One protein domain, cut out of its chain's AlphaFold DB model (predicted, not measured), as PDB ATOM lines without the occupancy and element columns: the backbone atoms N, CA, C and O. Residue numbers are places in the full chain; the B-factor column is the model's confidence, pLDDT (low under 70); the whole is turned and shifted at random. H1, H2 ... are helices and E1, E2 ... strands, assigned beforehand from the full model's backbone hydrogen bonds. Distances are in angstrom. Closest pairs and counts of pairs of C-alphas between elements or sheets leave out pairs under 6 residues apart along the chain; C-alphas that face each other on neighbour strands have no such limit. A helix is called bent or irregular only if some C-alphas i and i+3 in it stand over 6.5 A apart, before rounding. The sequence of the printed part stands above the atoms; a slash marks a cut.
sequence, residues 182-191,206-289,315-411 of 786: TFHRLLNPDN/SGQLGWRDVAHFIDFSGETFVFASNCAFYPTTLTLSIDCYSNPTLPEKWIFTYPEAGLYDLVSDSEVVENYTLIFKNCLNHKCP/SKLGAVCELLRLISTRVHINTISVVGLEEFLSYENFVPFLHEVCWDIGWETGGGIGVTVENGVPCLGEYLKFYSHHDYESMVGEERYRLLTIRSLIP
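Overview. This is residues 182 to 191, 206 to 289 and 315 to 411 of the 786 residues of an uncharacterized protein of Trichosporon asahii var. asahii (strain ATCC 90039 / CBS 2479 / JCM 2466 / KCTC 7840 / NBRC 103889/ NCYC 2677 / UAMH 7654) (UniProt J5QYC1). A twisted sheet of seven strands runs through the middle, with H3 over one face, H2 at that side, and H5 and H6 over the other face. H4 and the small hairpin E7 and E8 pack together at the E9 end of the sheet, and H1 sits near E1 at the other end. The 191 printed residues hold E1 H1 E2 E3 E4 H2 E5 H3 E6 H4 E7 E8 E9 H5 H6 in that order; the class is mixed, helices and strands. The whole is compact, with a radius of gyration of the C-alphas of 15.8 A and spans of 43 by 38 by 35 A.

Along the chain. E1, residues 183 to 187, begins with C-alpha 183 at (11.648, 72.977, 13.615). H1 is residues 206 to 209, E2 213 to 221 (25.9 A long), E3 224 to 226, E4 237 to 244 (21.9 A), H2 260 to 269, E5 275 to 282 (23.2 A) and H3 318 to 328 (15.9 A). E6 is residues 335 to 339, H4 347 to 364 (26.7 A), E7 372 to 374, E8 377 to 379, E9 384 to 387, H5 389 to 396 and H6 398 to 405, ending with C-alpha 405 at (7.564, 71.950, 24.966). H4 is irregular, but only just: C-alphas 348 and 351 are 7.0 A apart.

Arrangement. In the branched sheet, E1 and E3 lie on one side of E2 and are antiparallel to it (N 185 to O 215, 2.7 A; N 226 to O 219, 2.8 A). On the other side of E2, E4 is parallel (N 216 to O 239, 2.7 A). Parallel neighbours follow: E4 and E5 (N 240 to O 277, 2.7 A), E5 and E6 (N 278 to O 337, 2.7 A), E6 and E9 (N 387 to O 338, 2.8 A). E4, H2 and E5 form a strand-helix-strand unit, two parallel neighbour strands with a helix between, with a right-handed crossover. H6 stands up from the sheet at a height of 9.8 A; H5 is on the same face. H3 is on the sheet and touches H4, with C-alphas 325 and 361 closest at 6.1 A. E7 and E8 form an antiparallel hairpin (N 379 to O 372, 2.8 A). In H2, H5 and H6 every O i to N i+4 pair is within hydrogen-bond range; H3 has 6 of 7 and H4 12 of 14, and H1 is too short for such a pair.

Size, cuts and confidence. The farthest C-alphas, of Gly 368 and Pro 411, are 47.7 A apart. Residues 192 to 205 and 290 to 314 are not printed, with gaps of 18.5 A and 27.2 A. The link from E4 to H2 is long. Mean pLDDT of the printed part is 86.0; residues under 70 include 252 to 262 and 408 to 411.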
ATOM      1  N   THR A 182      10.112  68.474  13.182       81.50
ATOM      2  CA  THR A 182      11.357  69.166  13.508       81.50
ATOM      3  C   THR A 182      11.318  70.603  13.002       81.50
ATOM      4  O   THR A 182      10.978  70.876  11.850       81.50
ATOM      5  N   PHE A 183      11.605  71.542  13.898       88.81
ATOM      6  CA  PHE A 183      11.648  72.977  13.615       88.81
ATOM      7  C   PHE A 183      12.337  73.714  14.756       88.81
ATOM      8  O   PHE A 183      12.517  73.148  15.838       88.81
ATOM      9  N   HIS A 184      12.671  74.983  14.541       89.44
ATOM     10  CA  HIS A 184      13.100  75.854  15.626       89.44
ATOM     11  C   HIS A 184      12.079  76.959  15.870       89.44
ATOM     12  O   HIS A 184      11.484  77.517  14.951       89.44
ATOM     13  N   ARG A 185      11.856  77.259  17.142       92.25
ATOM     14  CA  ARG A 185      10.987  78.317  17.628       92.25
ATOM     15  C   ARG A 185      11.852  79.423  18.186       92.25
ATOM     16  O   ARG A 185      12.559  79.231  19.170       92.25
ATOM     17  N   LEU A 186      11.763  80.585  17.572       90.62
ATOM     18  CA  LEU A 186      12.311  81.810  18.107       90.62
ATOM     19  C   LEU A 186      11.274  82.376  19.081       90.62
ATOM     20  O   LEU A 186      10.097  82.536  18.736       90.62
ATOM     21  N   LEU A 187      11.712  82.690  20.294       88.12
ATOM     22  CA  LEU A 187      10.904  83.366  21.300       88.12
ATOM     23  C   LEU A 187      11.347  84.821  21.351       88.12
ATOM     24  O   LEU A 187      12.525  85.094  21.562       88.12
ATOM     25  N   ASN A 188      10.428  85.759  21.123       78.88
ATOM     26  CA  ASN A 188      10.736  87.179  21.236       78.88
ATOM     27  C   ASN A 188      10.817  87.526  22.726       78.88
ATOM     28  O   ASN A 188       9.783  87.499  23.400       78.88
ATOM     29  N   PRO A 189      11.997  87.843  23.284       58.78
ATOM     30  CA  PRO A 189      12.058  88.312  24.652       58.78
ATOM     31  C   PRO A 189      11.542  89.752  24.643       58.78
ATOM     32  O   PRO A 189      12.285  90.690  24.338       58.78
ATOM     33  N   ASP A 190      10.251  89.927  24.920       56.66
ATOM     34  CA  ASP A 190       9.634  91.242  25.063       56.66
ATOM     35  C   ASP A 190      10.547  92.160  25.905       56.66
ATOM     36  O   ASP A 190      10.894  91.867  27.048       56.66
ATOM     37  N   ASN A 191      10.948  93.292  25.322       48.34
ATOM     38  CA  ASN A 191      11.658  94.404  25.970       48.34
ATOM     39  C   ASN A 191      13.106  94.206  26.455       48.34
ATOM     40  O   ASN A 191      13.623  95.112  27.117       48.34
ATOM     41  N   SER A 206      16.064  83.845  10.316       61.78
ATOM     42  CA  SER A 206      16.222  83.551  11.741       61.78
ATOM     43  C   SER A 206      17.328  84.411  12.366       61.78
ATOM     44  O   SER A 206      17.103  85.052  13.394       61.78
ATOM     45  N   GLY A 207      18.471  84.541  11.683       65.06
ATOM     46  CA  GLY A 207      19.576  85.407  12.099       65.06
ATOM     47  C   GLY A 207      19.231  86.902  12.047       65.06
ATOM     48  O   GLY A 207      19.640  87.672  12.920       65.06
ATOM     49  N   GLN A 208      18.402  87.330  11.086       70.50
ATOM     50  CA  GLN A 208      18.002  88.738  10.950       70.50
ATOM     51  C   GLN A 208      16.940  89.197  11.961       70.50
ATOM     52  O   GLN A 208      16.783  90.404  12.170       70.50
ATOM     53  N   LEU A 209      16.199  88.293  12.609       72.81
ATOM     54  CA  LEU A 209      15.281  88.683  13.688       72.81
ATOM     55  C   LEU A 209      16.039  89.087  14.963       72.81
ATOM     56  O   LEU A 209      15.529  89.893  15.746       72.81
ATOM     57  N   GLY A 210      17.276  88.602  15.134       68.12
ATOM     58  CA  GLY A 210      18.140  88.915  16.275       68.12
ATOM     59  C   GLY A 210      17.624  88.359  17.604       68.12
ATOM     60  O   GLY A 210      17.982  88.875  18.663       68.12
ATOM     61  N   TRP A 211      16.739  87.359  17.560       80.62
ATOM     62  CA  TRP A 211      16.201  86.715  18.755       80.62
ATOM     63  C   TRP A 211      17.202  85.682  19.248       80.62
ATOM     64  O   TRP A 211      17.669  84.845  18.484       80.62
ATOM     65  N   ARG A 212      17.552  85.777  20.529       83.06
ATOM     66  CA  ARG A 212      18.619  84.971  21.132       83.06
ATOM     67  C   ARG A 212      18.114  83.805  21.982       83.06
ATOM     68  O   ARG A 212      18.937  83.058  22.499       83.06
ATOM     69  N   ASP A 213      16.797  83.698  22.149       90.06
ATOM     70  CA  ASP A 213      16.113  82.644  22.901       90.06
ATOM     71  C   ASP A 213      15.413  81.713  21.909       90.06
ATOM     72  O   ASP A 213      14.441  82.098  21.248       90.06
ATOM     73  N   VAL A 214      15.975  80.518  21.742       91.81
ATOM     74  CA  VAL A 214      15.625  79.596  20.660       91.81
ATOM     75  C   VAL A 214      15.297  78.228  21.238       91.81
ATOM     76  O   VAL A 214      16.035  77.709  22.070       91.81
ATOM     77  N   ALA A 215      14.204  77.619  20.781       93.56
ATOM     78  CA  ALA A 215      13.812  76.260  21.130       93.56
ATOM     79  C   ALA A 215      13.773  75.362  19.886       93.56
ATOM     80  O   ALA A 215      12.968  75.570  18.986       93.56
ATOM     81  N   HIS A 216      14.630  74.352  19.830       92.00
ATOM     82  CA  HIS A 216      14.672  73.322  18.798       92.00
ATOM     83  C   HIS A 216      13.803  72.138  19.179       92.00
ATOM     84  O   HIS A 216      13.955  71.574  20.256       92.00
ATOM     85  N   PHE A 217      12.937  71.710  18.273       92.50
ATOM     86  CA  PHE A 217      12.122  70.514  18.439       92.50
ATOM     87  C   PHE A 217      12.744  69.365  17.646       92.50
ATOM     88  O   PHE A 217      12.881  69.459  16.428       92.50
ATOM     89  N   ILE A 218      13.163  68.312  18.352       90.62
ATOM     90  CA  ILE A 218      14.032  67.236  17.843       90.62
ATOM     91  C   ILE A 218      13.409  65.884  18.166       90.62
ATOM     92  O   ILE A 218      13.037  65.629  19.309       90.62
ATOM     93  N   ASP A 219      13.273  64.989  17.200       90.38
ATOM     94  CA  ASP A 219      12.804  63.629  17.490       90.38
ATOM     95  C   ASP A 219      13.982  62.745  17.918       90.38
ATOM     96  O   ASP A 219      15.060  62.832  17.340       90.38
ATOM     97  N   PHE A 220      13.791  61.886  18.920       90.75
ATOM     98  CA  PHE A 220      14.737  60.817  19.244       90.75
ATOM     99  C   PHE A 220      14.052  59.465  19.055       90.75
ATOM    100  O   PHE A 220      13.114  59.124  19.778       90.75
ATOM    101  N   SER A 221      14.493  58.696  18.064       88.94
ATOM    102  CA  SER A 221      13.893  57.404  17.721       88.94
ATOM    103  C   SER A 221      14.928  56.469  17.126       88.94
ATOM    104  O   SER A 221      15.717  56.903  16.289       88.94
ATOM    105  N   GLY A 222      14.905  55.191  17.514       82.88
ATOM    106  CA  GLY A 222      15.860  54.212  16.990       82.88
ATOM    107  C   GLY A 222      17.303  54.659  17.220       82.88
ATOM    108  O   GLY A 222      18.107  54.622  16.297       82.88
ATOM    109  N   GLU A 223      17.576  55.173  18.424       78.31
ATOM    110  CA  GLU A 223      18.895  55.649  18.871       78.31
ATOM    111  C   GLU A 223      19.446  56.878  18.129       78.31
ATOM    112  O   GLU A 223      20.572  57.294  18.383       78.31
ATOM    113  N   THR A 224      18.660  57.505  17.252       81.75
ATOM    114  CA  THR A 224      19.110  58.649  16.453       81.75
ATOM    115  C   THR A 224      18.348  59.910  16.837       81.75
ATOM    116  O   THR A 224      17.120  59.893  16.964       81.75
ATOM    117  N   PHE A 225      19.078  61.016  17.002       84.62
ATOM    118  CA  PHE A 225      18.495  62.351  17.107       84.62
ATOM    119  C   PHE A 225      18.240  62.921  15.714       84.62
ATOM    120  O   PHE A 225      19.129  62.935  14.862       84.62
ATOM    121  N   VAL A 226      17.040  63.441  15.503       83.62
ATOM    122  CA  VAL A 226      16.644  64.074  14.253       83.62
ATOM    123  C   VAL A 226      16.424  65.558  14.475       83.62
ATOM    124  O   VAL A 226      15.465  65.973  15.127       83.62
ATOM    125  N   PHE A 227      17.291  66.350  13.858       78.62
ATOM    126  CA  PHE A 227      17.256  67.805  13.901       78.62
ATOM    127  C   PHE A 227      16.480  68.386  12.721       78.62
ATOM    128  O   PHE A 227      16.305  67.752  11.680       78.62
ATOM    129  N   ALA A 228      16.026  69.627  12.889       70.38
ATOM    130  CA  ALA A 228      15.787  70.492  11.742       70.38
ATOM    131  C   ALA A 228      17.142  70.826  11.097       70.38
ATOM    132  O   ALA A 228      18.153  70.853  11.796       70.38
ATOM    133  N   SER A 229      17.169  71.056   9.785       61.12
ATOM    134  CA  SER A 229      18.419  71.168   9.024       61.12
ATOM    135  C   SER A 229      19.328  72.317   9.468       61.12
ATOM    136  O   SER A 229      20.532  72.125   9.432       61.12
ATOM    137  N   ASN A 230      18.785  73.448   9.947       68.31
ATOM    138  CA  ASN A 230      19.575  74.610  10.383       68.31
ATOM    139  C   ASN A 230      19.094  75.146  11.746       68.31
ATOM    140  O   ASN A 230      17.881  75.237  11.996       68.31
ATOM    141  N   CYS A 231      20.032  75.545  12.614       67.94
ATOM    142  CA  CYS A 231      19.729  76.324  13.812       67.94
ATOM    143  C   CYS A 231      19.570  77.806  13.465       67.94
ATOM    144  O   CYS A 231      20.029  78.295  12.435       67.94
ATOM    145  N   ALA A 232      18.913  78.553  14.346       73.75
ATOM    146  CA  ALA A 232      19.032  80.002  14.304       73.75
ATOM    147  C   ALA A 232      20.495  80.397  14.550       73.75
ATOM    148  O   ALA A 232      21.136  79.839  15.440       73.75
ATOM    149  N   PHE A 233      21.008  81.377  13.808       74.38
ATOM    150  CA  PHE A 233      22.375  81.850  14.002       74.38
ATOM    151  C   PHE A 233      22.541  82.554  15.351       74.38
ATOM    152  O   PHE A 233      21.823  83.508  15.660       74.38
ATOM    153  N   TYR A 234      23.562  82.141  16.102       81.44
ATOM    154  CA  TYR A 234      24.054  82.820  17.301       81.44
ATOM    155  C   TYR A 234      23.053  82.972  18.474       81.44
ATOM    156  O   TYR A 234      22.928  84.076  19.027       81.44
ATOM    157  N   PRO A 235      22.345  81.909  18.910       88.44
ATOM    158  CA  PRO A 235      21.515  81.987  20.104       88.44
ATOM    159  C   PRO A 235      22.400  82.120  21.347       88.44
ATOM    160  O   PRO A 235      23.417  81.448  21.457       88.44
ATOM    161  N   THR A 236      22.018  82.959  22.315       89.25
ATOM    162  CA  THR A 236      22.671  82.951  23.643       89.25
ATOM    163  C   THR A 236      22.016  81.939  24.575       89.25
ATOM    164  O   THR A 236      22.644  81.469  25.520       89.25
ATOM    165  N   THR A 237      20.753  81.602  24.303       92.19
ATOM    166  CA  THR A 237      19.978  80.593  25.022       92.19
ATOM    167  C   THR A 237      19.369  79.625  24.015       92.19
ATOM    168  O   THR A 237      18.600  80.039  23.143       92.19
ATOM    169  N   LEU A 238      19.695  78.340  24.146       93.81
ATOM    170  CA  LEU A 238      19.210  77.283  23.265       93.81
ATOM    171  C   LEU A 238      18.539  76.177  24.081       93.81
ATOM    172  O   LEU A 238      19.145  75.560  24.953       93.81
ATOM    173  N   THR A 239      17.272  75.913  23.778       95.50
ATOM    174  CA  THR A 239      16.508  74.800  24.340       95.50
ATOM    175  C   THR A 239      16.351  73.701  23.297       95.50
ATOM    176  O   THR A 239      15.866  73.968  22.208       95.50
ATOM    177  N   LEU A 240      16.694  72.458  23.612       94.94
ATOM    178  CA  LEU A 240      16.410  71.281  22.795       94.94
ATOM    179  C   LEU A 240      15.222  70.538  23.420       94.94
ATOM    180  O   LEU A 240      15.352  69.923  24.474       94.94
ATOM    181  N   SER A 241      14.050  70.607  22.794       95.88
ATOM    182  CA  SER A 241      12.844  69.865  23.170       95.88
ATOM    183  C   SER A 241      12.776  68.545  22.408       95.88
ATOM    184  O   SER A 241      12.456  68.502  21.216       95.88
ATOM    185  N   ILE A 242      13.088  67.456  23.105       94.88
ATOM    186  CA  ILE A 242      13.372  66.148  22.525       94.88
ATOM    187  C   ILE A 242      12.209  65.193  22.809       94.88
ATOM    188  O   ILE A 242      12.000  64.756  23.944       94.88
ATOM    189  N   ASP A 243      11.451  64.842  21.772       94.62
ATOM    190  CA  ASP A 243      10.374  63.853  21.874       94.62
ATOM    191  C   ASP A 243      11.001  62.461  21.704       94.62
ATOM    192  O   ASP A 243      11.478  62.106  20.625       94.62
ATOM    193  N   CYS A 244      11.049  61.680  22.785       94.50
ATOM    194  CA  CYS A 244      11.793  60.424  22.834       94.50
ATOM    195  C   CYS A 244      10.870  59.226  22.601       94.50
ATOM    196  O   CYS A 244      10.155  58.788  23.503       94.50
ATOM    197  N   TYR A 245      10.905  58.677  21.392       93.12
ATOM    198  CA  TYR A 245      10.234  57.431  21.004       93.12
ATOM    199  C   TYR A 245      11.069  56.185  21.337       93.12
ATOM    200  O   TYR A 245      10.624  55.054  21.150       93.12
ATOM    201  N   SER A 246      12.290  56.381  21.830       92.25
ATOM    202  CA  SER A 246      13.174  55.350  22.378       92.25
ATOM    203  C   SER A 246      13.776  55.867  23.683       92.25
ATOM    204  O   SER A 246      13.787  57.076  23.908       92.25
ATOM    205  N   ASN A 247      14.215  54.980  24.579       94.19
ATOM    206  CA  ASN A 247      14.711  55.409  25.886       94.19
ATOM    207  C   ASN A 247      16.144  55.957  25.734       94.19
ATOM    208  O   ASN A 247      17.042  55.173  25.423       94.19
ATOM    209  N   PRO A 248      16.387  57.265  25.950       94.00
ATOM    210  CA  PRO A 248      17.693  57.861  25.703       94.00
ATOM    211  C   PRO A 248      18.714  57.525  26.804       94.00
ATOM    212  O   PRO A 248      19.882  57.874  26.661       94.00
ATOM    213  N   THR A 249      18.311  56.861  27.896       94.19
ATOM    214  CA  THR A 249      19.206  56.457  28.997       94.19
ATOM    215  C   THR A 249      19.735  55.032  28.849       94.19
ATOM    216  O   THR A 249      20.647  54.642  29.578       94.19
ATOM    217  N   LEU A 250      19.182  54.241  27.921       90.81
ATOM    218  CA  LEU A 250      19.607  52.860  27.743       90.81
ATOM    219  C   LEU A 250      20.930  52.778  26.971       90.81
ATOM    220  O   LEU A 250      21.097  53.449  25.949       90.81
ATOM    221  N   PRO A 251      21.860  51.924  27.424       76.94
ATOM    222  CA  PRO A 251      23.070  51.607  26.688       76.94
ATOM    223  C   PRO A 251      22.762  50.584  25.590       76.94
ATOM    224  O   PRO A 251      22.931  49.383  25.788       76.94
ATOM    225  N   GLU A 252      22.276  51.041  24.437       64.75
ATOM    226  CA  GLU A 252      22.110  50.201  23.242       64.75
ATOM    227  C   GLU A 252      23.017  50.662  22.081       64.75
ATOM    228  O   GLU A 252      23.961  51.431  22.280       64.75
ATOM    229  N   LYS A 253      22.895  50.013  20.919       57.50
ATOM    230  CA  LYS A 253      23.966  49.840  19.925       57.50
ATOM    231  C   LYS A 253      24.240  51.114  19.102       57.50
ATOM    232  O   LYS A 253      23.938  51.153  17.922       57.50
ATOM    233  N   TRP A 254      25.066  51.996  19.666       54.00
ATOM    234  CA  TRP A 254      25.807  53.068  18.979       54.00
ATOM    235  C   TRP A 254      24.929  54.079  18.219       54.00
ATOM    236  O   TRP A 254      24.386  53.822  17.152       54.00
ATOM    237  N   ILE A 255      24.979  55.322  18.683       53.84
ATOM    238  CA  ILE A 255      24.204  56.471  18.182       53.84
ATOM    239  C   ILE A 255      24.647  56.942  16.788       53.84
ATOM    240  O   ILE A 255      23.964  57.713  16.116       53.84
ATOM    241  N   PHE A 256      25.774  56.438  16.289       51.16
ATOM    242  CA  PHE A 256      26.402  56.933  15.070       51.16
ATOM    243  C   PHE A 256      26.241  55.976  13.893       51.16
ATOM    244  O   PHE A 256      27.215  55.476  13.327       51.16
ATOM    245  N   THR A 257      24.998  55.792  13.458       46.19
ATOM    246  CA  THR A 257      24.720  55.416  12.065       46.19
ATOM    247  C   THR A 257      24.177  56.642  11.320       46.19
ATOM    248  O   THR A 257      23.046  56.630  10.865       46.19
ATOM    249  N   TYR A 258      24.999  57.701  11.201       48.34
ATOM    250  CA  TYR A 258      24.703  58.980  10.513       48.34
ATOM    251  C   TYR A 258      23.544  59.808  11.124       48.34
ATOM    252  O   TYR A 258      22.388  59.406  11.029       48.34
ATOM    253  N   PRO A 259      23.826  60.998  11.706       49.19
ATOM    254  CA  PRO A 259      24.023  62.211  10.905       49.19
ATOM    255  C   PRO A 259      25.061  63.169  11.531       49.19
ATOM    256  O   PRO A 259      24.727  64.000  12.374       49.19
ATOM    257  N   GLU A 260      26.324  63.104  11.093       51.06
ATOM    258  CA  GLU A 260      27.323  64.114  11.490       51.06
ATOM    259  C   GLU A 260      26.884  65.528  11.084       51.06
ATOM    260  O   GLU A 260      27.136  66.446  11.843       51.06
ATOM    261  N   ALA A 261      26.159  65.707   9.970       56.09
ATOM    262  CA  ALA A 261      25.712  67.028   9.520       56.09
ATOM    263  C   ALA A 261      24.849  67.747  10.576       56.09
ATOM    264  O   ALA A 261      25.302  68.712  11.166       56.09
ATOM    265  N   GLY A 262      23.672  67.219  10.935       64.88
ATOM    266  CA  GLY A 262      22.752  67.950  11.822       64.88
ATOM    267  C   GLY A 262      23.280  68.184  13.244       64.88
ATOM    268  O   GLY A 262      23.017  69.229  13.836       64.88
ATOM    269  N   LEU A 263      24.047  67.234  13.795       70.00
ATOM    270  CA  LEU A 263      24.661  67.407  15.114       70.00
ATOM    271  C   LEU A 263      25.799  68.428  15.047       70.00
ATOM    272  O   LEU A 263      25.875  69.293  15.908       70.00
ATOM    273  N   TYR A 264      26.665  68.341  14.032       73.25
ATOM    274  CA  TYR A 264      27.794  69.254  13.846       73.25
ATOM    275  C   TYR A 264      27.334  70.674  13.518       73.25
ATOM    276  O   TYR A 264      27.926  71.626  14.025       73.25
ATOM    277  N   ASP A 265      26.260  70.809  12.742       73.94
ATOM    278  CA  ASP A 265      25.609  72.078  12.427       73.94
ATOM    279  C   ASP A 265      25.033  72.693  13.703       73.94
ATOM    280  O   ASP A 265      25.363  73.831  14.023       73.94
ATOM    281  N   LEU A 266      24.326  71.907  14.531       78.75
ATOM    282  CA  LEU A 266      23.900  72.361  15.859       78.75
ATOM    283  C   LEU A 266      25.091  72.866  16.675       78.75
ATOM    284  O   LEU A 266      25.005  73.925  17.297       78.75
ATOM    285  N   VAL A 267      26.210  72.129  16.685       78.38
ATOM    286  CA  VAL A 267      27.344  72.564  17.499       78.38
ATOM    287  C   VAL A 267      28.043  73.798  16.934       78.38
ATOM    288  O   VAL A 267      28.468  74.644  17.719       78.38
ATOM    289  N   SER A 268      28.134  73.924  15.611       80.62
ATOM    290  CA  SER A 268      28.712  75.086  14.925       80.62
ATOM    291  C   SER A 268      27.852  76.333  15.135       80.62
ATOM    292  O   SER A 268      28.365  77.398  15.469       80.62
ATOM    293  N   ASP A 269      26.531  76.189  15.057       77.56
ATOM    294  CA  ASP A 269      25.588  77.288  15.266       77.56
ATOM    295  C   ASP A 269      25.491  77.710  16.740       77.56
ATOM    296  O   ASP A 269      25.067  78.824  17.061       77.56
ATOM    297  N   SER A 270      25.925  76.835  17.650       81.50
ATOM    298  CA  SER A 270      25.871  77.061  19.089       81.50
ATOM    299  C   SER A 270      27.130  77.648  19.725       81.50
ATOM    300  O   SER A 270      27.213  77.716  20.952       81.50
ATOM    301  N   GLU A 271      28.112  78.088  18.935       85.88
ATOM    302  CA  GLU A 271      29.395  78.591  19.457       85.88
ATOM    303  C   GLU A 271      29.258  79.720  20.491       85.88
ATOM    304  O   GLU A 271      30.114  79.863  21.359       85.88
ATOM    305  N   VAL A 272      28.180  80.501  20.430       87.88
ATOM    306  CA  VAL A 272      27.911  81.625  21.345       87.88
ATOM    307  C   VAL A 272      26.820  81.327  22.379       87.88
ATOM    308  O   VAL A 272      26.385  82.240  23.084       87.88
ATOM    309  N   VAL A 273      26.342  80.082  22.456       92.00
ATOM    310  CA  VAL A 273      25.326  79.698  23.438       92.00
ATOM    311  C   VAL A 273      25.951  79.680  24.822       92.00
ATOM    312  O   VAL A 273      26.874  78.919  25.102       92.00
ATOM    313  N   GLU A 274      25.387  80.495  25.705       93.88
ATOM    314  CA  GLU A 274      25.768  80.567  27.111       93.88
ATOM    315  C   GLU A 274      24.904  79.636  27.966       93.88
ATOM    316  O   GLU A 274      25.378  79.081  28.955       93.88
ATOM    317  N   ASN A 275      23.631  79.455  27.597       95.25
ATOM    318  CA  ASN A 275      22.668  78.685  28.382       95.25
ATOM    319  C   ASN A 275      21.990  77.622  27.521       95.25
ATOM    320  O   ASN A 275      21.259  77.935  26.579       95.25
ATOM    321  N   TYR A 276      22.193  76.366  27.893       95.88
ATOM    322  CA  TYR A 276      21.565  75.213  27.270       95.88
ATOM    323  C   TYR A 276      20.443  74.665  28.144       95.88
ATOM    324  O   TYR A 276      20.579  74.537  29.358       95.88
ATOM    325  N   THR A 277      19.326  74.291  27.531       97.38
ATOM    326  CA  THR A 277      18.277  73.500  28.186       97.38
ATOM    327  C   THR A 277      17.961  72.279  27.333       97.38
ATOM    328  O   THR A 277      17.647  72.416  26.162       97.38
ATOM    329  N   LEU A 278      18.004  71.080  27.900       97.44
ATOM    330  CA  LEU A 278      17.580  69.837  27.266       97.44
ATOM    331  C   LEU A 278      16.286  69.379  27.932       97.44
ATOM    332  O   LEU A 278      16.290  69.102  29.126       97.44
ATOM    333  N   ILE A 279      15.186  69.294  27.189       97.88
ATOM    334  CA  ILE A 279      13.892  68.832  27.699       97.88
ATOM    335  C   ILE A 279      13.545  67.508  27.033       97.88
ATOM    336  O   ILE A 279      13.135  67.486  25.874       97.88
ATOM    337  N   PHE A 280      13.684  66.408  27.767       97.44
ATOM    338  CA  PHE A 280      13.353  65.065  27.304       97.44
ATOM    339  C   PHE A 280      11.901  64.738  27.639       97.44
ATOM    340  O   PHE A 280      11.495  64.821  28.791       97.44
ATOM    341  N   LYS A 281      11.109  64.329  26.649       96.81
ATOM    342  CA  LYS A 281       9.716  63.914  26.863       96.81
ATOM    343  C   LYS A 281       9.523  62.459  26.513       96.81
ATOM    344  O   LYS A 281       9.853  62.037  25.399       96.81
ATOM    345  N   ASN A 282       8.904  61.712  27.411       96.00
ATOM    346  CA  ASN A 282       8.626  60.306  27.196       96.00
ATOM    347  C   ASN A 282       7.496  60.100  26.175       96.00
ATOM    348  O   ASN A 282       6.306  60.224  26.465       96.00
ATOM    349  N   CYS A 283       7.891  59.731  24.957       94.81
ATOM    350  CA  CYS A 283       7.007  59.352  23.861       94.81
ATOM    351  C   CYS A 283       7.102  57.842  23.562       94.81
ATOM    352  O   CYS A 283       6.764  57.411  22.464       94.81
ATOM    353  N   LEU A 284       7.516  57.003  24.519       93.19
ATOM    354  CA  LEU A 284       7.690  55.556  24.298       93.19
ATOM    355  C   LEU A 284       6.381  54.851  23.905       93.19
ATOM    356  O   LEU A 284       6.373  53.913  23.115       93.19
ATOM    357  N   ASN A 285       5.246  55.347  24.404       92.88
ATOM    358  CA  ASN A 285       3.910  54.841  24.058       92.88
ATOM    359  C   ASN A 285       3.367  55.433  22.745       92.88
ATOM    360  O   ASN A 285       2.181  55.309  22.415       92.88
ATOM    361  N   HIS A 286       4.196  56.177  22.015       87.75
ATOM    362  CA  HIS A 286       3.808  56.890  20.820       87.75
ATOM    363  C   HIS A 286       4.420  56.208  19.601       87.75
ATOM    364  O   HIS A 286       5.614  55.952  19.553       87.75
ATOM    365  N   LYS A 287       3.595  55.940  18.578       86.12
ATOM    366  CA  LYS A 287       4.137  55.586  17.267       86.12
ATOM    367  C   LYS A 287       5.000  56.755  16.792       86.12
ATOM    368  O   LYS A 287       4.487  57.877  16.727       86.12
ATOM    369  N   CYS A 288       6.274  56.484  16.515       82.38
ATOM    370  CA  CYS A 288       7.140  57.426  15.817       82.38
ATOM    371  C   CYS A 288       6.424  57.844  14.517       82.38
ATOM    372  O   CYS A 288       5.801  56.975  13.897       82.38
ATOM    373  N   PRO A 289       6.419  59.133  14.136       79.94
ATOM    374  CA  PRO A 289       5.795  59.603  12.903       79.94
ATOM    375  C   PRO A 289       6.286  58.806  11.679       79.94
ATOM    376  O   PRO A 289       7.352  59.060  11.121       79.94
ATOM    377  N   SER A 315      29.902  53.937  26.739       67.75
ATOM    378  CA  SER A 315      28.705  53.375  26.081       67.75
ATOM    379  C   SER A 315      27.605  52.900  27.049       67.75
ATOM    380  O   SER A 315      26.634  52.285  26.621       67.75
ATOM    381  N   LYS A 316      27.780  53.099  28.361       82.06
ATOM    382  CA  LYS A 316      26.873  52.656  29.424       82.06
ATOM    383  C   LYS A 316      25.823  53.701  29.810       82.06
ATOM    384  O   LYS A 316      24.846  53.329  30.449       82.06
ATOM    385  N   LEU A 317      26.018  54.971  29.446       87.25
ATOM    386  CA  LEU A 317      25.185  56.091  29.915       87.25
ATOM    387  C   LEU A 317      24.165  56.598  28.877       87.25
ATOM    388  O   LEU A 317      23.485  57.599  29.111       87.25
ATOM    389  N   GLY A 318      24.037  55.892  27.751       90.56
ATOM    390  CA  GLY A 318      23.047  56.167  26.710       90.56
ATOM    391  C   GLY A 318      23.253  57.491  25.961       90.56
ATOM    392  O   GLY A 318      24.264  58.183  26.099       90.56
ATOM    393  N   ALA A 319      22.247  57.851  25.167       89.56
ATOM    394  CA  ALA A 319      22.229  59.018  24.286       89.56
ATOM    395  C   ALA A 319      22.250  60.366  24.985       89.56
ATOM    396  O   ALA A 319      22.787  61.336  24.448       89.56
ATOM    397  N   VAL A 320      21.692  60.429  26.192       93.06
ATOM    398  CA  VAL A 320      21.709  61.652  26.997       93.06
ATOM    399  C   VAL A 320      23.143  62.077  27.302       93.06
ATOM    400  O   VAL A 320      23.481  63.246  27.143       93.06
ATOM    401  N   CYS A 321      23.990  61.135  27.724       92.56
ATOM    402  CA  CYS A 321      25.368  61.432  28.100       92.56
ATOM    403  C   CYS A 321      26.207  61.849  26.886       92.56
ATOM    404  O   CYS A 321      26.953  62.821  26.969       92.56
ATOM    405  N   GLU A 322      26.032  61.188  25.740       87.44
ATOM    406  CA  GLU A 322      26.733  61.563  24.505       87.44
ATOM    407  C   GLU A 322      26.362  62.974  24.029       87.44
ATOM    408  O   GLU A 322      27.246  63.767  23.699       87.44
ATOM    409  N   LEU A 323      25.069  63.322  24.068       90.44
ATOM    410  CA  LEU A 323      24.609  64.673  23.745       90.44
ATOM    411  C   LEU A 323      25.183  65.710  24.722       90.44
ATOM    412  O   LEU A 323      25.653  66.765  24.298       90.44
ATOM    413  N   LEU A 324      25.185  65.404  26.023       93.56
ATOM    414  CA  LEU A 324      25.754  66.284  27.044       93.56
ATOM    415  C   LEU A 324      27.255  66.493  26.862       93.56
ATOM    416  O   LEU A 324      27.697  67.632  26.953       93.56
ATOM    417  N   ARG A 325      28.022  65.438  26.557       89.81
ATOM    418  CA  ARG A 325      29.460  65.536  26.264       89.81
ATOM    419  C   ARG A 325      29.717  66.458  25.083       89.81
ATOM    420  O   ARG A 325      30.579  67.331  25.144       89.81
ATOM    421  N   LEU A 326      28.960  66.273  24.003       87.44
ATOM    422  CA  LEU A 326      29.102  67.095  22.808       87.44
ATOM    423  C   LEU A 326      28.891  68.576  23.129       87.44
ATOM    424  O   LEU A 326      29.703  69.413  22.736       87.44
ATOM    425  N   ILE A 327      27.831  68.879  23.876       91.56
ATOM    426  CA  ILE A 327      27.516  70.233  24.323       91.56
ATOM    427  C   ILE A 327      28.633  70.748  25.243       91.56
ATOM    428  O   ILE A 327      29.192  71.811  24.987       91.56
ATOM    429  N   SER A 328      29.050  69.973  26.248       91.62
ATOM    430  CA  SER A 328      30.006  70.403  27.277       91.62
ATOM    431  C   SER A 328      31.425  70.664  26.776       91.62
ATOM    432  O   SER A 328      32.198  71.319  27.465       91.62
ATOM    433  N   THR A 329      31.799  70.173  25.591       88.69
ATOM    434  CA  THR A 329      33.111  70.476  24.982       88.69
ATOM    435  C   THR A 329      33.251  71.933  24.518       88.69
ATOM    436  O   THR A 329      34.315  72.332  24.040       88.69
ATOM    437  N   ARG A 330      32.196  72.748  24.635       86.81
ATOM    438  CA  ARG A 330      32.171  74.128  24.144       86.81
ATOM    439  C   ARG A 330      32.595  75.126  25.218       86.81
ATOM    440  O   ARG A 330      32.135  75.097  26.351       86.81
ATOM    441  N   VAL A 331      33.461  76.059  24.816       75.81
ATOM    442  CA  VAL A 331      34.200  76.974  25.709       75.81
ATOM    443  C   VAL A 331      33.307  78.036  26.374       75.81
ATOM    444  O   VAL A 331      33.723  78.664  27.345       75.81
ATOM    445  N   HIS A 332      32.089  78.252  25.871       87.50
ATOM    446  CA  HIS A 332      31.246  79.397  26.242       87.50
ATOM    447  C   HIS A 332      29.981  79.043  27.028       87.50
ATOM    448  O   HIS A 332      29.181  79.931  27.316       87.50
ATOM    449  N   ILE A 333      29.803  77.778  27.408       93.25
ATOM    450  CA  ILE A 333      28.609  77.355  28.137       93.25
ATOM    451  C   ILE A 333      28.757  77.694  29.618       93.25
ATOM    452  O   ILE A 333      29.657  77.207  30.299       93.25
ATOM    453  N   ASN A 334      27.830  78.503  30.116       94.75
ATOM    454  CA  ASN A 334      27.711  78.840  31.528       94.75
ATOM    455  C   ASN A 334      26.834  77.825  32.261       94.75
ATOM    456  O   ASN A 334      27.171  77.421  33.371       94.75
ATOM    457  N   THR A 335      25.706  77.436  31.654       96.50
ATOM    458  CA  THR A 335      24.718  76.554  32.289       96.50
ATOM    459  C   THR A 335      24.122  75.544  31.308       96.50
ATOM    460  O   THR A 335      23.843  75.857  30.149       96.50
ATOM    461  N   ILE A 336      23.892  74.327  31.796       97.50
ATOM    462  CA  ILE A 336      23.181  73.240  31.128       97.50
ATOM    463  C   ILE A 336      22.081  72.763  32.078       97.50
ATOM    464  O   ILE A 336      22.346  72.204  33.140       97.50
ATOM    465  N   SER A 337      20.828  72.979  31.697       98.06
ATOM    466  CA  SER A 337      19.657  72.458  32.408       98.06
ATOM    467  C   SER A 337      19.132  71.221  31.697       98.06
ATOM    468  O   SER A 337      18.856  71.272  30.505       98.06
ATOM    469  N   VAL A 338      18.957  70.114  32.407       98.12
ATOM    470  CA  VAL A 338      18.410  68.868  31.863       98.12
ATOM    471  C   VAL A 338      17.085  68.561  32.543       98.12
ATOM    472  O   VAL A 338      17.010  68.529  33.765       98.12
ATOM    473  N   VAL A 339      16.033  68.341  31.762       98.44
ATOM    474  CA  VAL A 339      14.652  68.252  32.240       98.44
ATOM    475  C   VAL A 339      14.014  66.952  31.758       98.44
ATOM    476  O   VAL A 339      14.144  66.612  30.580       98.44
ATOM    477  N   GLY A 340      13.303  66.244  32.639       97.88
ATOM    478  CA  GLY A 340      12.421  65.135  32.252       97.88
ATOM    479  C   GLY A 340      13.057  63.742  32.217       97.88
ATOM    480  O   GLY A 340      12.440  62.795  31.726       97.88
ATOM    481  N   LEU A 341      14.289  63.571  32.714       97.38
ATOM    482  CA  LEU A 341      14.942  62.252  32.754       97.38
ATOM    483  C   LEU A 341      14.279  61.273  33.735       97.38
ATOM    484  O   LEU A 341      14.412  60.058  33.576       97.38
ATOM    485  N   GLU A 342      13.542  61.783  34.723       96.94
ATOM    486  CA  GLU A 342      12.777  60.993  35.688       96.94
ATOM    487  C   GLU A 342      11.690  60.137  35.026       96.94
ATOM    488  O   GLU A 342      11.251  59.143  35.598       96.94
ATOM    489  N   GLU A 343      11.275  60.475  33.802       97.19
ATOM    490  CA  GLU A 343      10.278  59.701  33.059       97.19
ATOM    491  C   GLU A 343      10.843  58.412  32.437       97.19
ATOM    492  O   GLU A 343      10.069  57.575  31.963       97.19
ATOM    493  N   PHE A 344      12.170  58.248  32.404       96.81
ATOM    494  CA  PHE A 344      12.860  57.144  31.718       96.81
ATOM    495  C   PHE A 344      13.581  56.176  32.657       96.81
ATOM    496  O   PHE A 344      14.040  55.116  32.222       96.81
ATOM    497  N   LEU A 345      13.705  56.539  33.931       95.94
ATOM    498  CA  LEU A 345      14.453  55.805  34.943       95.94
ATOM    499  C   LEU A 345      13.546  55.527  36.140       95.94
ATOM    500  O   LEU A 345      12.738  56.362  36.537       95.94
ATOM    501  N   SER A 346      13.694  54.354  36.753       95.38
ATOM    502  CA  SER A 346      13.080  54.112  38.058       95.38
ATOM    503  C   SER A 346      13.750  54.987  39.120       95.38
ATOM    504  O   SER A 346      14.933  55.313  39.009       95.38
ATOM    505  N   TYR A 347      13.019  55.311  40.188       92.12
ATOM    506  CA  TYR A 347      13.535  56.112  41.305       92.12
ATOM    507  C   TYR A 347      14.863  55.571  41.868       92.12
ATOM    508  O   TYR A 347      15.782  56.339  42.139       92.12
ATOM    509  N   GLU A 348      14.995  54.243  41.965       95.81
ATOM    510  CA  GLU A 348      16.205  53.561  42.451       95.81
ATOM    511  C   GLU A 348      17.426  53.766  41.543       95.81
ATOM    512  O   GLU A 348      18.551  53.844  42.028       95.81
ATOM    513  N   ASN A 349      17.207  53.882  40.230       95.50
ATOM    514  CA  ASN A 349      18.273  54.027  39.239       95.50
ATOM    515  C   ASN A 349      18.544  55.487  38.864       95.50
ATOM    516  O   ASN A 349      19.584  55.776  38.278       95.50
ATOM    517  N   PHE A 350      17.641  56.409  39.206       95.44
ATOM    518  CA  PHE A 350      17.731  57.813  38.817       95.44
ATOM    519  C   PHE A 350      18.968  58.501  39.403       95.44
ATOM    520  O   PHE A 350      19.814  58.987  38.659       95.44
ATOM    521  N   VAL A 351      19.128  58.487  40.729       96.12
ATOM    522  CA  VAL A 351      20.264  59.149  41.399       96.12
ATOM    523  C   VAL A 351      21.618  58.528  41.014       96.12
ATOM    524  O   VAL A 351      22.519  59.294  40.668       96.12
ATOM    525  N   PRO A 352      21.795  57.186  40.997       96.19
ATOM    526  CA  PRO A 352      23.036  56.577  40.518       96.19
ATOM    527  C   PRO A 352      23.373  56.952  39.071       96.19
ATOM    528  O   PRO A 352      24.516  57.295  38.784       96.19
ATOM    529  N   PHE A 353      22.381  56.951  38.172       95.75
ATOM    530  CA  PHE A 353      22.585  57.341  36.777       95.75
ATOM    531  C   PHE A 353      23.056  58.795  36.657       95.75
ATOM    532  O   PHE A 353      24.039  59.068  35.971       95.75
ATOM    533  N   LEU A 354      22.405  59.728  37.360       96.31
ATOM    534  CA  LEU A 354      22.805  61.138  37.351       96.31
ATOM    535  C   LEU A 354      24.205  61.353  37.928       96.31
ATOM    536  O   LEU A 354      24.947  62.191  37.426       96.31
ATOM    537  N   HIS A 355      24.589  60.590  38.953       95.56
ATOM    538  CA  HIS A 355      25.935  60.662  39.514       95.56
ATOM    539  C   HIS A 355      26.998  60.256  38.485       95.56
ATOM    540  O   HIS A 355      27.998  60.956  38.339       95.56
ATOM    541  N   GLU A 356      26.770  59.168  37.744       95.31
ATOM    542  CA  GLU A 356      27.667  58.736  36.666       95.31
ATOM    543  C   GLU A 356      27.727  59.767  35.531       95.31
ATOM    544  O   GLU A 356      28.817  60.103  35.081       95.31
ATOM    545  N   VAL A 357      26.588  60.337  35.116       95.25
ATOM    546  CA  VAL A 357      26.561  61.412  34.107       95.25
ATOM    547  C   VAL A 357      27.338  62.643  34.585       95.25
ATOM    548  O   VAL A 357      28.161  63.167  33.839       95.25
ATOM    549  N   CYS A 358      27.130  63.103  35.822       96.44
ATOM    550  CA  CYS A 358      27.877  64.230  36.385       96.44
ATOM    551  C   CYS A 358      29.376  63.944  36.463       96.44
ATOM    552  O   CYS A 358      30.177  64.803  36.106       96.44
ATOM    553  N   TRP A 359      29.764  62.754  36.924       94.19
ATOM    554  CA  TRP A 359      31.167  62.353  37.002       94.19
ATOM    555  C   TRP A 359      31.839  62.407  35.629       94.19
ATOM    556  O   TRP A 359      32.927  62.959  35.470       94.19
ATOM    557  N   ASP A 360      31.149  61.867  34.632       92.56
ATOM    558  CA  ASP A 360      31.610  61.762  33.261       92.56
ATOM    559  C   ASP A 360      31.781  63.140  32.592       92.56
ATOM    560  O   ASP A 360      32.853  63.454  32.072       92.56
ATOM    561  N   ILE A 361      30.785  64.024  32.716       93.88
ATOM    562  CA  ILE A 361      30.859  65.408  32.211       93.88
ATOM    563  C   ILE A 361      31.861  66.264  33.008       93.88
ATOM    564  O   ILE A 361      32.573  67.098  32.442       93.88
ATOM    565  N   GLY A 362      31.956  66.063  34.325       93.69
ATOM    566  CA  GLY A 362      32.910  66.763  35.191       93.69
ATOM    567  C   GLY A 362      34.366  66.454  34.833       93.69
ATOM    568  O   GLY A 362      35.234  67.326  34.912       93.69
ATOM    569  N   TRP A 363      34.637  65.229  34.377       90.62
ATOM    570  CA  TRP A 363      35.954  64.841  33.880       90.62
ATOM    571  C   TRP A 363      36.315  65.561  32.573       90.62
ATOM    572  O   TRP A 363      37.391  66.153  32.477       90.62
ATOM    573  N   GLU A 364      35.396  65.580  31.601       87.19
ATOM    574  CA  GLU A 364      35.599  66.224  30.290       87.19
ATOM    575  C   GLU A 364      35.795  67.746  30.393       87.19
ATOM    576  O   GLU A 364      36.560  68.339  29.634       87.19
ATOM    577  N   THR A 365      35.172  68.389  31.381       87.00
ATOM    578  CA  THR A 365      35.306  69.838  31.631       87.00
ATOM    579  C   THR A 365      36.595  70.229  32.376       87.00
ATOM    580  O   THR A 365      36.764  71.382  32.771       87.00
ATOM    581  N   GLY A 366      37.544  69.298  32.542       84.75
ATOM    582  CA  GLY A 366      38.868  69.556  33.118       84.75
ATOM    583  C   GLY A 366      39.026  69.149  34.586       84.75
ATOM    584  O   GLY A 366      39.938  69.637  35.252       84.75
ATOM    585  N   GLY A 367      38.153  68.277  35.110       75.56
ATOM    586  CA  GLY A 367      38.309  67.597  36.407       75.56
ATOM    587  C   GLY A 367      38.246  68.489  37.656       75.56
ATOM    588  O   GLY A 367      38.444  68.001  38.766       75.56
ATOM    589  N   GLY A 368      37.991  69.791  37.492       76.06
ATOM    590  CA  GLY A 368      37.952  70.769  38.584       76.06
ATOM    591  C   GLY A 368      36.580  70.947  39.236       76.06
ATOM    592  O   GLY A 368      36.505  71.488  40.340       76.06
ATOM    593  N   ILE A 369      35.498  70.505  38.585       84.12
ATOM    594  CA  ILE A 369      34.134  70.657  39.099       84.12
ATOM    595  C   ILE A 369      33.730  69.357  39.796       84.12
ATOM    596  O   ILE A 369      33.451  68.348  39.154       84.12
ATOM    597  N   GLY A 370      33.742  69.374  41.130       90.56
ATOM    598  CA  GLY A 370      33.273  68.244  41.929       90.56
ATOM    599  C   GLY A 370      31.763  68.051  41.794       90.56
ATOM    600  O   GLY A 370      31.015  69.025  41.722       90.56
ATOM    601  N   VAL A 371      31.315  66.793  41.801       94.88
ATOM    602  CA  VAL A 371      29.886  66.460  41.858       94.88
ATOM    603  C   VAL A 371      29.317  66.933  43.196       94.88
ATOM    604  O   VAL A 371      29.781  66.522  44.261       94.88
ATOM    605  N   THR A 372      28.310  67.797  43.142       94.88
ATOM    606  CA  THR A 372      27.552  68.273  44.303       94.88
ATOM    607  C   THR A 372      26.158  67.654  44.306       94.88
ATOM    608  O   THR A 372      25.695  67.130  43.296       94.88
ATOM    609  N   VAL A 373      25.471  67.688  45.447       95.00
ATOM    610  CA  VAL A 373      24.087  67.206  45.564       95.00
ATOM    611  C   VAL A 373      23.215  68.363  46.029       95.00
ATOM    612  O   VAL A 373      23.371  68.843  47.150       95.00
ATOM    613  N   GLU A 374      22.287  68.793  45.180       93.62
ATOM    614  CA  GLU A 374      21.307  69.839  45.479       93.62
ATOM    615  C   GLU A 374      19.918  69.201  45.524       93.62
ATOM    616  O   GLU A 374      19.518  68.503  44.597       93.62
ATOM    617  N   ASN A 375      19.185  69.376  46.628       92.81
ATOM    618  CA  ASN A 375      17.859  68.770  46.832       92.81
ATOM    619  C   ASN A 375      17.811  67.239  46.617       92.81
ATOM    620  O   ASN A 375      16.787  66.690  46.219       92.81
ATOM    621  N   GLY A 376      18.917  66.536  46.884       92.06
ATOM    622  CA  GLY A 376      19.022  65.086  46.674       92.06
ATOM    623  C   GLY A 376      19.316  64.666  45.228       92.06
ATOM    624  O   GLY A 376      19.372  63.469  44.955       92.06
ATOM    625  N   VAL A 377      19.540  65.620  44.322       94.81
ATOM    626  CA  VAL A 377      19.847  65.384  42.908       94.81
ATOM    627  C   VAL A 377      21.322  65.731  42.634       94.81
ATOM    628  O   VAL A 377      21.758  66.837  42.972       94.81
ATOM    629  N   PRO A 378      22.126  64.810  42.066       95.56
ATOM    630  CA  PRO A 378      23.500  65.104  41.660       95.56
ATOM    631  C   PRO A 378      23.561  66.213  40.602       95.56
ATOM    632  O   PRO A 378      22.745  66.240  39.685       95.56
ATOM    633  N   CYS A 379      24.540  67.107  40.707       96.44
ATOM    634  CA  CYS A 379      24.768  68.232  39.794       96.44
ATOM    635  C   CYS A 379      26.261  68.606  39.740       96.44
ATOM    636  O   CYS A 379      27.069  68.086  40.514       96.44
ATOM    637  N   LEU A 380      26.628  69.516  38.835       96.06
ATOM    638  CA  LEU A 380      27.966  70.125  38.750       96.06
ATOM    639  C   LEU A 380      27.886  71.621  39.097       96.06
ATOM    640  O   LEU A 380      28.259  72.484  38.300       96.06
ATOM    641  N   GLY A 381      27.326  71.936  40.269       93.50
ATOM    642  CA  GLY A 381      27.001  73.308  40.672       93.50
ATOM    643  C   GLY A 381      26.039  73.993  39.692       93.50
ATOM    644  O   GLY A 381      25.065  73.396  39.243       93.50
ATOM    645  N   GLU A 382      26.327  75.245  39.323       94.12
ATOM    646  CA  GLU A 382      25.535  76.000  38.333       94.12
ATOM    647  C   GLU A 382      25.720  75.509  36.889       94.12
ATOM    648  O   GLU A 382      24.893  75.805  36.029       94.12
ATOM    649  N   TYR A 383      26.786  74.750  36.615       95.94
ATOM    650  CA  TYR A 383      27.136  74.362  35.253       95.94
ATOM    651  C   TYR A 383      26.200  73.294  34.675       95.94
ATOM    652  O   TYR A 383      25.781  73.419  33.532       95.94
ATOM    653  N   LEU A 384      25.847  72.258  35.444       97.44
ATOM    654  CA  LEU A 384      24.940  71.190  35.008       97.44
ATOM    655  C   LEU A 384      23.927  70.878  36.108       97.44
ATOM    656  O   LEU A 384      24.310  70.384  37.172       97.44
ATOM    657  N   LYS A 385      22.644  71.124  35.828       97.81
ATOM    658  CA  LYS A 385      21.523  70.884  36.746       97.81
ATOM    659  C   LYS A 385      20.463  69.995  36.113       97.81
ATOM    660  O   LYS A 385      20.216  70.068  34.910       97.81
ATOM    661  N   PHE A 386      19.811  69.188  36.945       98.00
ATOM    662  CA  PHE A 386      18.728  68.296  36.542       98.00
ATOM    663  C   PHE A 386      17.431  68.702  37.232       98.00
ATOM    664  O   PHE A 386      17.425  69.007  38.423       98.00
ATOM    665  N   TYR A 387      16.338  68.678  36.482       98.06
ATOM    666  CA  TYR A 387      15.015  69.072  36.939       98.06
ATOM    667  C   TYR A 387      13.985  68.035  36.515       98.06
ATOM    668  O   TYR A 387      14.079  67.467  35.423       98.06
ATOM    669  N   SER A 388      12.958  67.844  37.344       97.38
ATOM    670  CA  SER A 388      11.730  67.244  36.840       97.38
ATOM    671  C   SER A 388      11.000  68.218  35.915       97.38
ATOM    672  O   SER A 388      11.204  69.436  35.999       97.38
ATOM    673  N   HIS A 389      10.104  67.714  35.062       97.56
ATOM    674  CA  HIS A 389       9.229  68.585  34.264       97.56
ATOM    675  C   HIS A 389       8.450  69.571  35.142       97.56
ATOM    676  O   HIS A 389       8.325  70.741  34.790       97.56
ATOM    677  N   HIS A 390       7.978  69.123  36.308       96.81
ATOM    678  CA  HIS A 390       7.214  69.952  37.240       96.81
ATOM    679  C   HIS A 390       8.061  71.048  37.904       96.81
ATOM    680  O   HIS A 390       7.611  72.192  38.022       96.81
ATOM    681  N   ASP A 391       9.285  70.719  38.324       97.00
ATOM    682  CA  ASP A 391      10.189  71.687  38.952       97.00
ATOM    683  C   ASP A 391      10.628  72.745  37.942       97.00
ATOM    684  O   ASP A 391      10.620  73.942  38.241       97.00
ATOM    685  N   TYR A 392      10.954  72.316  36.720       97.81
ATOM    686  CA  TYR A 392      11.340  73.229  35.653       97.81
ATOM    687  C   TYR A 392      10.164  74.116  35.221       97.81
ATOM    688  O   TYR A 392      10.338  75.327  35.095       97.81
ATOM    689  N   GLU A 393       8.955  73.560  35.076       96.94
ATOM    690  CA  GLU A 393       7.729  74.325  34.811       96.94
ATOM    691  C   GLU A 393       7.468  75.377  35.895       96.94
ATOM    692  O   GLU A 393       7.174  76.531  35.582       96.94
ATOM    693  N   SER A 394       7.622  75.007  37.168       96.19
ATOM    694  CA  SER A 394       7.460  75.931  38.295       96.19
ATOM    695  C   SER A 394       8.515  77.041  38.284       96.19
ATOM    696  O   SER A 394       8.212  78.179  38.641       96.19
ATOM    697  N   MET A 395       9.737  76.728  37.845       95.75
ATOM    698  CA  MET A 395      10.844  77.679  37.750       95.75
ATOM    699  C   MET A 395      10.657  78.690  36.612       95.75
ATOM    700  O   MET A 395      10.872  79.884  36.817       95.75
ATOM    701  N   VAL A 396      10.277  78.237  35.411       94.25
ATOM    702  CA  VAL A 396      10.184  79.110  34.221       94.25
ATOM    703  C   VAL A 396       8.781  79.676  33.982       94.25
ATOM    704  O   VAL A 396       8.623  80.612  33.197       94.25
ATOM    705  N   GLY A 397       7.772  79.131  34.663       95.31
ATOM    706  CA  GLY A 397       6.356  79.437  34.493       95.31
ATOM    707  C   GLY A 397       5.675  78.563  33.432       95.31
ATOM    708  O   GLY A 397       6.257  78.261  32.388       95.31
ATOM    709  N   GLU A 398       4.403  78.220  33.676       93.12
ATOM    710  CA  GLU A 398       3.564  77.359  32.815       93.12
ATOM    711  C   GLU A 398       3.591  77.799  31.340       93.12
ATOM    712  O   GLU A 398       3.791  76.986  30.441       93.12
ATOM    713  N   GLU A 399       3.436  79.098  31.065       90.19
ATOM    714  CA  GLU A 399       3.390  79.614  29.691       90.19
ATOM    715  C   GLU A 399       4.722  79.447  28.950       90.19
ATOM    716  O   GLU A 399       4.743  78.972  27.812       90.19
ATOM    717  N   ARG A 400       5.844  79.781  29.596       92.75
ATOM    718  CA  ARG A 400       7.173  79.624  28.995       92.75
ATOM    719  C   ARG A 400       7.496  78.151  28.800       92.75
ATOM    720  O   ARG A 400       7.908  77.761  27.714       92.75
ATOM    721  N   TYR A 401       7.239  77.326  29.809       95.38
ATOM    722  CA  TYR A 401       7.425  75.885  29.712       95.38
ATOM    723  C   TYR A 401       6.616  75.286  28.555       95.38
ATOM    724  O   TYR A 401       7.136  74.514  27.746       95.38
ATOM    725  N   ARG A 402       5.364  75.725  28.391       92.62
ATOM    726  CA  ARG A 402       4.501  75.344  27.270       92.62
ATOM    727  C   ARG A 402       5.084  75.752  25.915       92.62
ATOM    728  O   ARG A 402       5.013  74.968  24.971       92.62
ATOM    729  N   LEU A 403       5.668  76.944  25.802       91.69
ATOM    730  CA  LEU A 403       6.331  77.402  24.575       91.69
ATOM    731  C   LEU A 403       7.581  76.585  24.238       91.69
ATOM    732  O   LEU A 403       7.838  76.347  23.059       91.69
ATOM    733  N   LEU A 404       8.315  76.122  25.249       94.38
ATOM    734  CA  LEU A 404       9.499  75.280  25.078       94.38
ATOM    735  C   LEU A 404       9.155  73.818  24.766       94.38
ATOM    736  O   LEU A 404       9.992  73.092  24.240       94.38
ATOM    737  N   THR A 405       7.936  73.367  25.075       93.50
ATOM    738  CA  THR A 405       7.564  71.950  24.966       93.50
ATOM    739  C   THR A 405       6.483  71.658  23.930       93.50
ATOM    740  O   THR A 405       6.525  70.611  23.297       93.50
ATOM    741  N   ILE A 406       5.517  72.523  23.646       89.94
ATOM    742  CA  ILE A 406       4.435  72.157  22.716       89.94
ATOM    743  C   ILE A 406       4.857  72.343  21.251       89.94
ATOM    744  O   ILE A 406       5.035  73.469  20.786       89.94
ATOM    745  N   ARG A 407       4.914  71.236  20.490       81.44
ATOM    746  CA  ARG A 407       5.187  71.236  19.036       81.44
ATOM    747  C   ARG A 407       4.005  71.748  18.222       81.44
ATOM    748  O   ARG A 407       4.048  72.817  17.630       81.44
ATOM    749  N   SER A 408       2.935  70.970  18.229       63.19
ATOM    750  CA  SER A 408       1.582  71.286  17.774       63.19
ATOM    751  C   SER A 408       0.786  70.013  17.995       63.19
ATOM    752  O   SER A 408       1.156  68.974  17.454       63.19
ATOM    753  N   LEU A 409      -0.264  70.049  18.807       48.47
ATOM    754  CA  LEU A 409      -1.108  68.874  19.005       48.47
ATOM    755  C   LEU A 409      -1.815  68.531  17.683       48.47
ATOM    756  O   LEU A 409      -2.895  69.042  17.429       48.47
ATOM    757  N   ILE A 410      -1.310  67.595  16.872       44.38
ATOM    758  CA  ILE A 410      -2.281  66.726  16.194       44.38
ATOM    759  C   ILE A 410      -3.034  66.082  17.358       44.38
ATOM    760  O   ILE A 410      -2.388  65.438  18.192       44.38
ATOM    761  N   PRO A 411      -4.344  66.324  17.520       35.34
ATOM    762  CA  PRO A 411      -5.055  65.804  18.667       35.34
ATOM    763  C   PRO A 411      -5.002  64.282  18.574       35.34
ATOM    764  O   PRO A 411      -5.703  63.671  17.769       35.34
TER     765      PRO A 411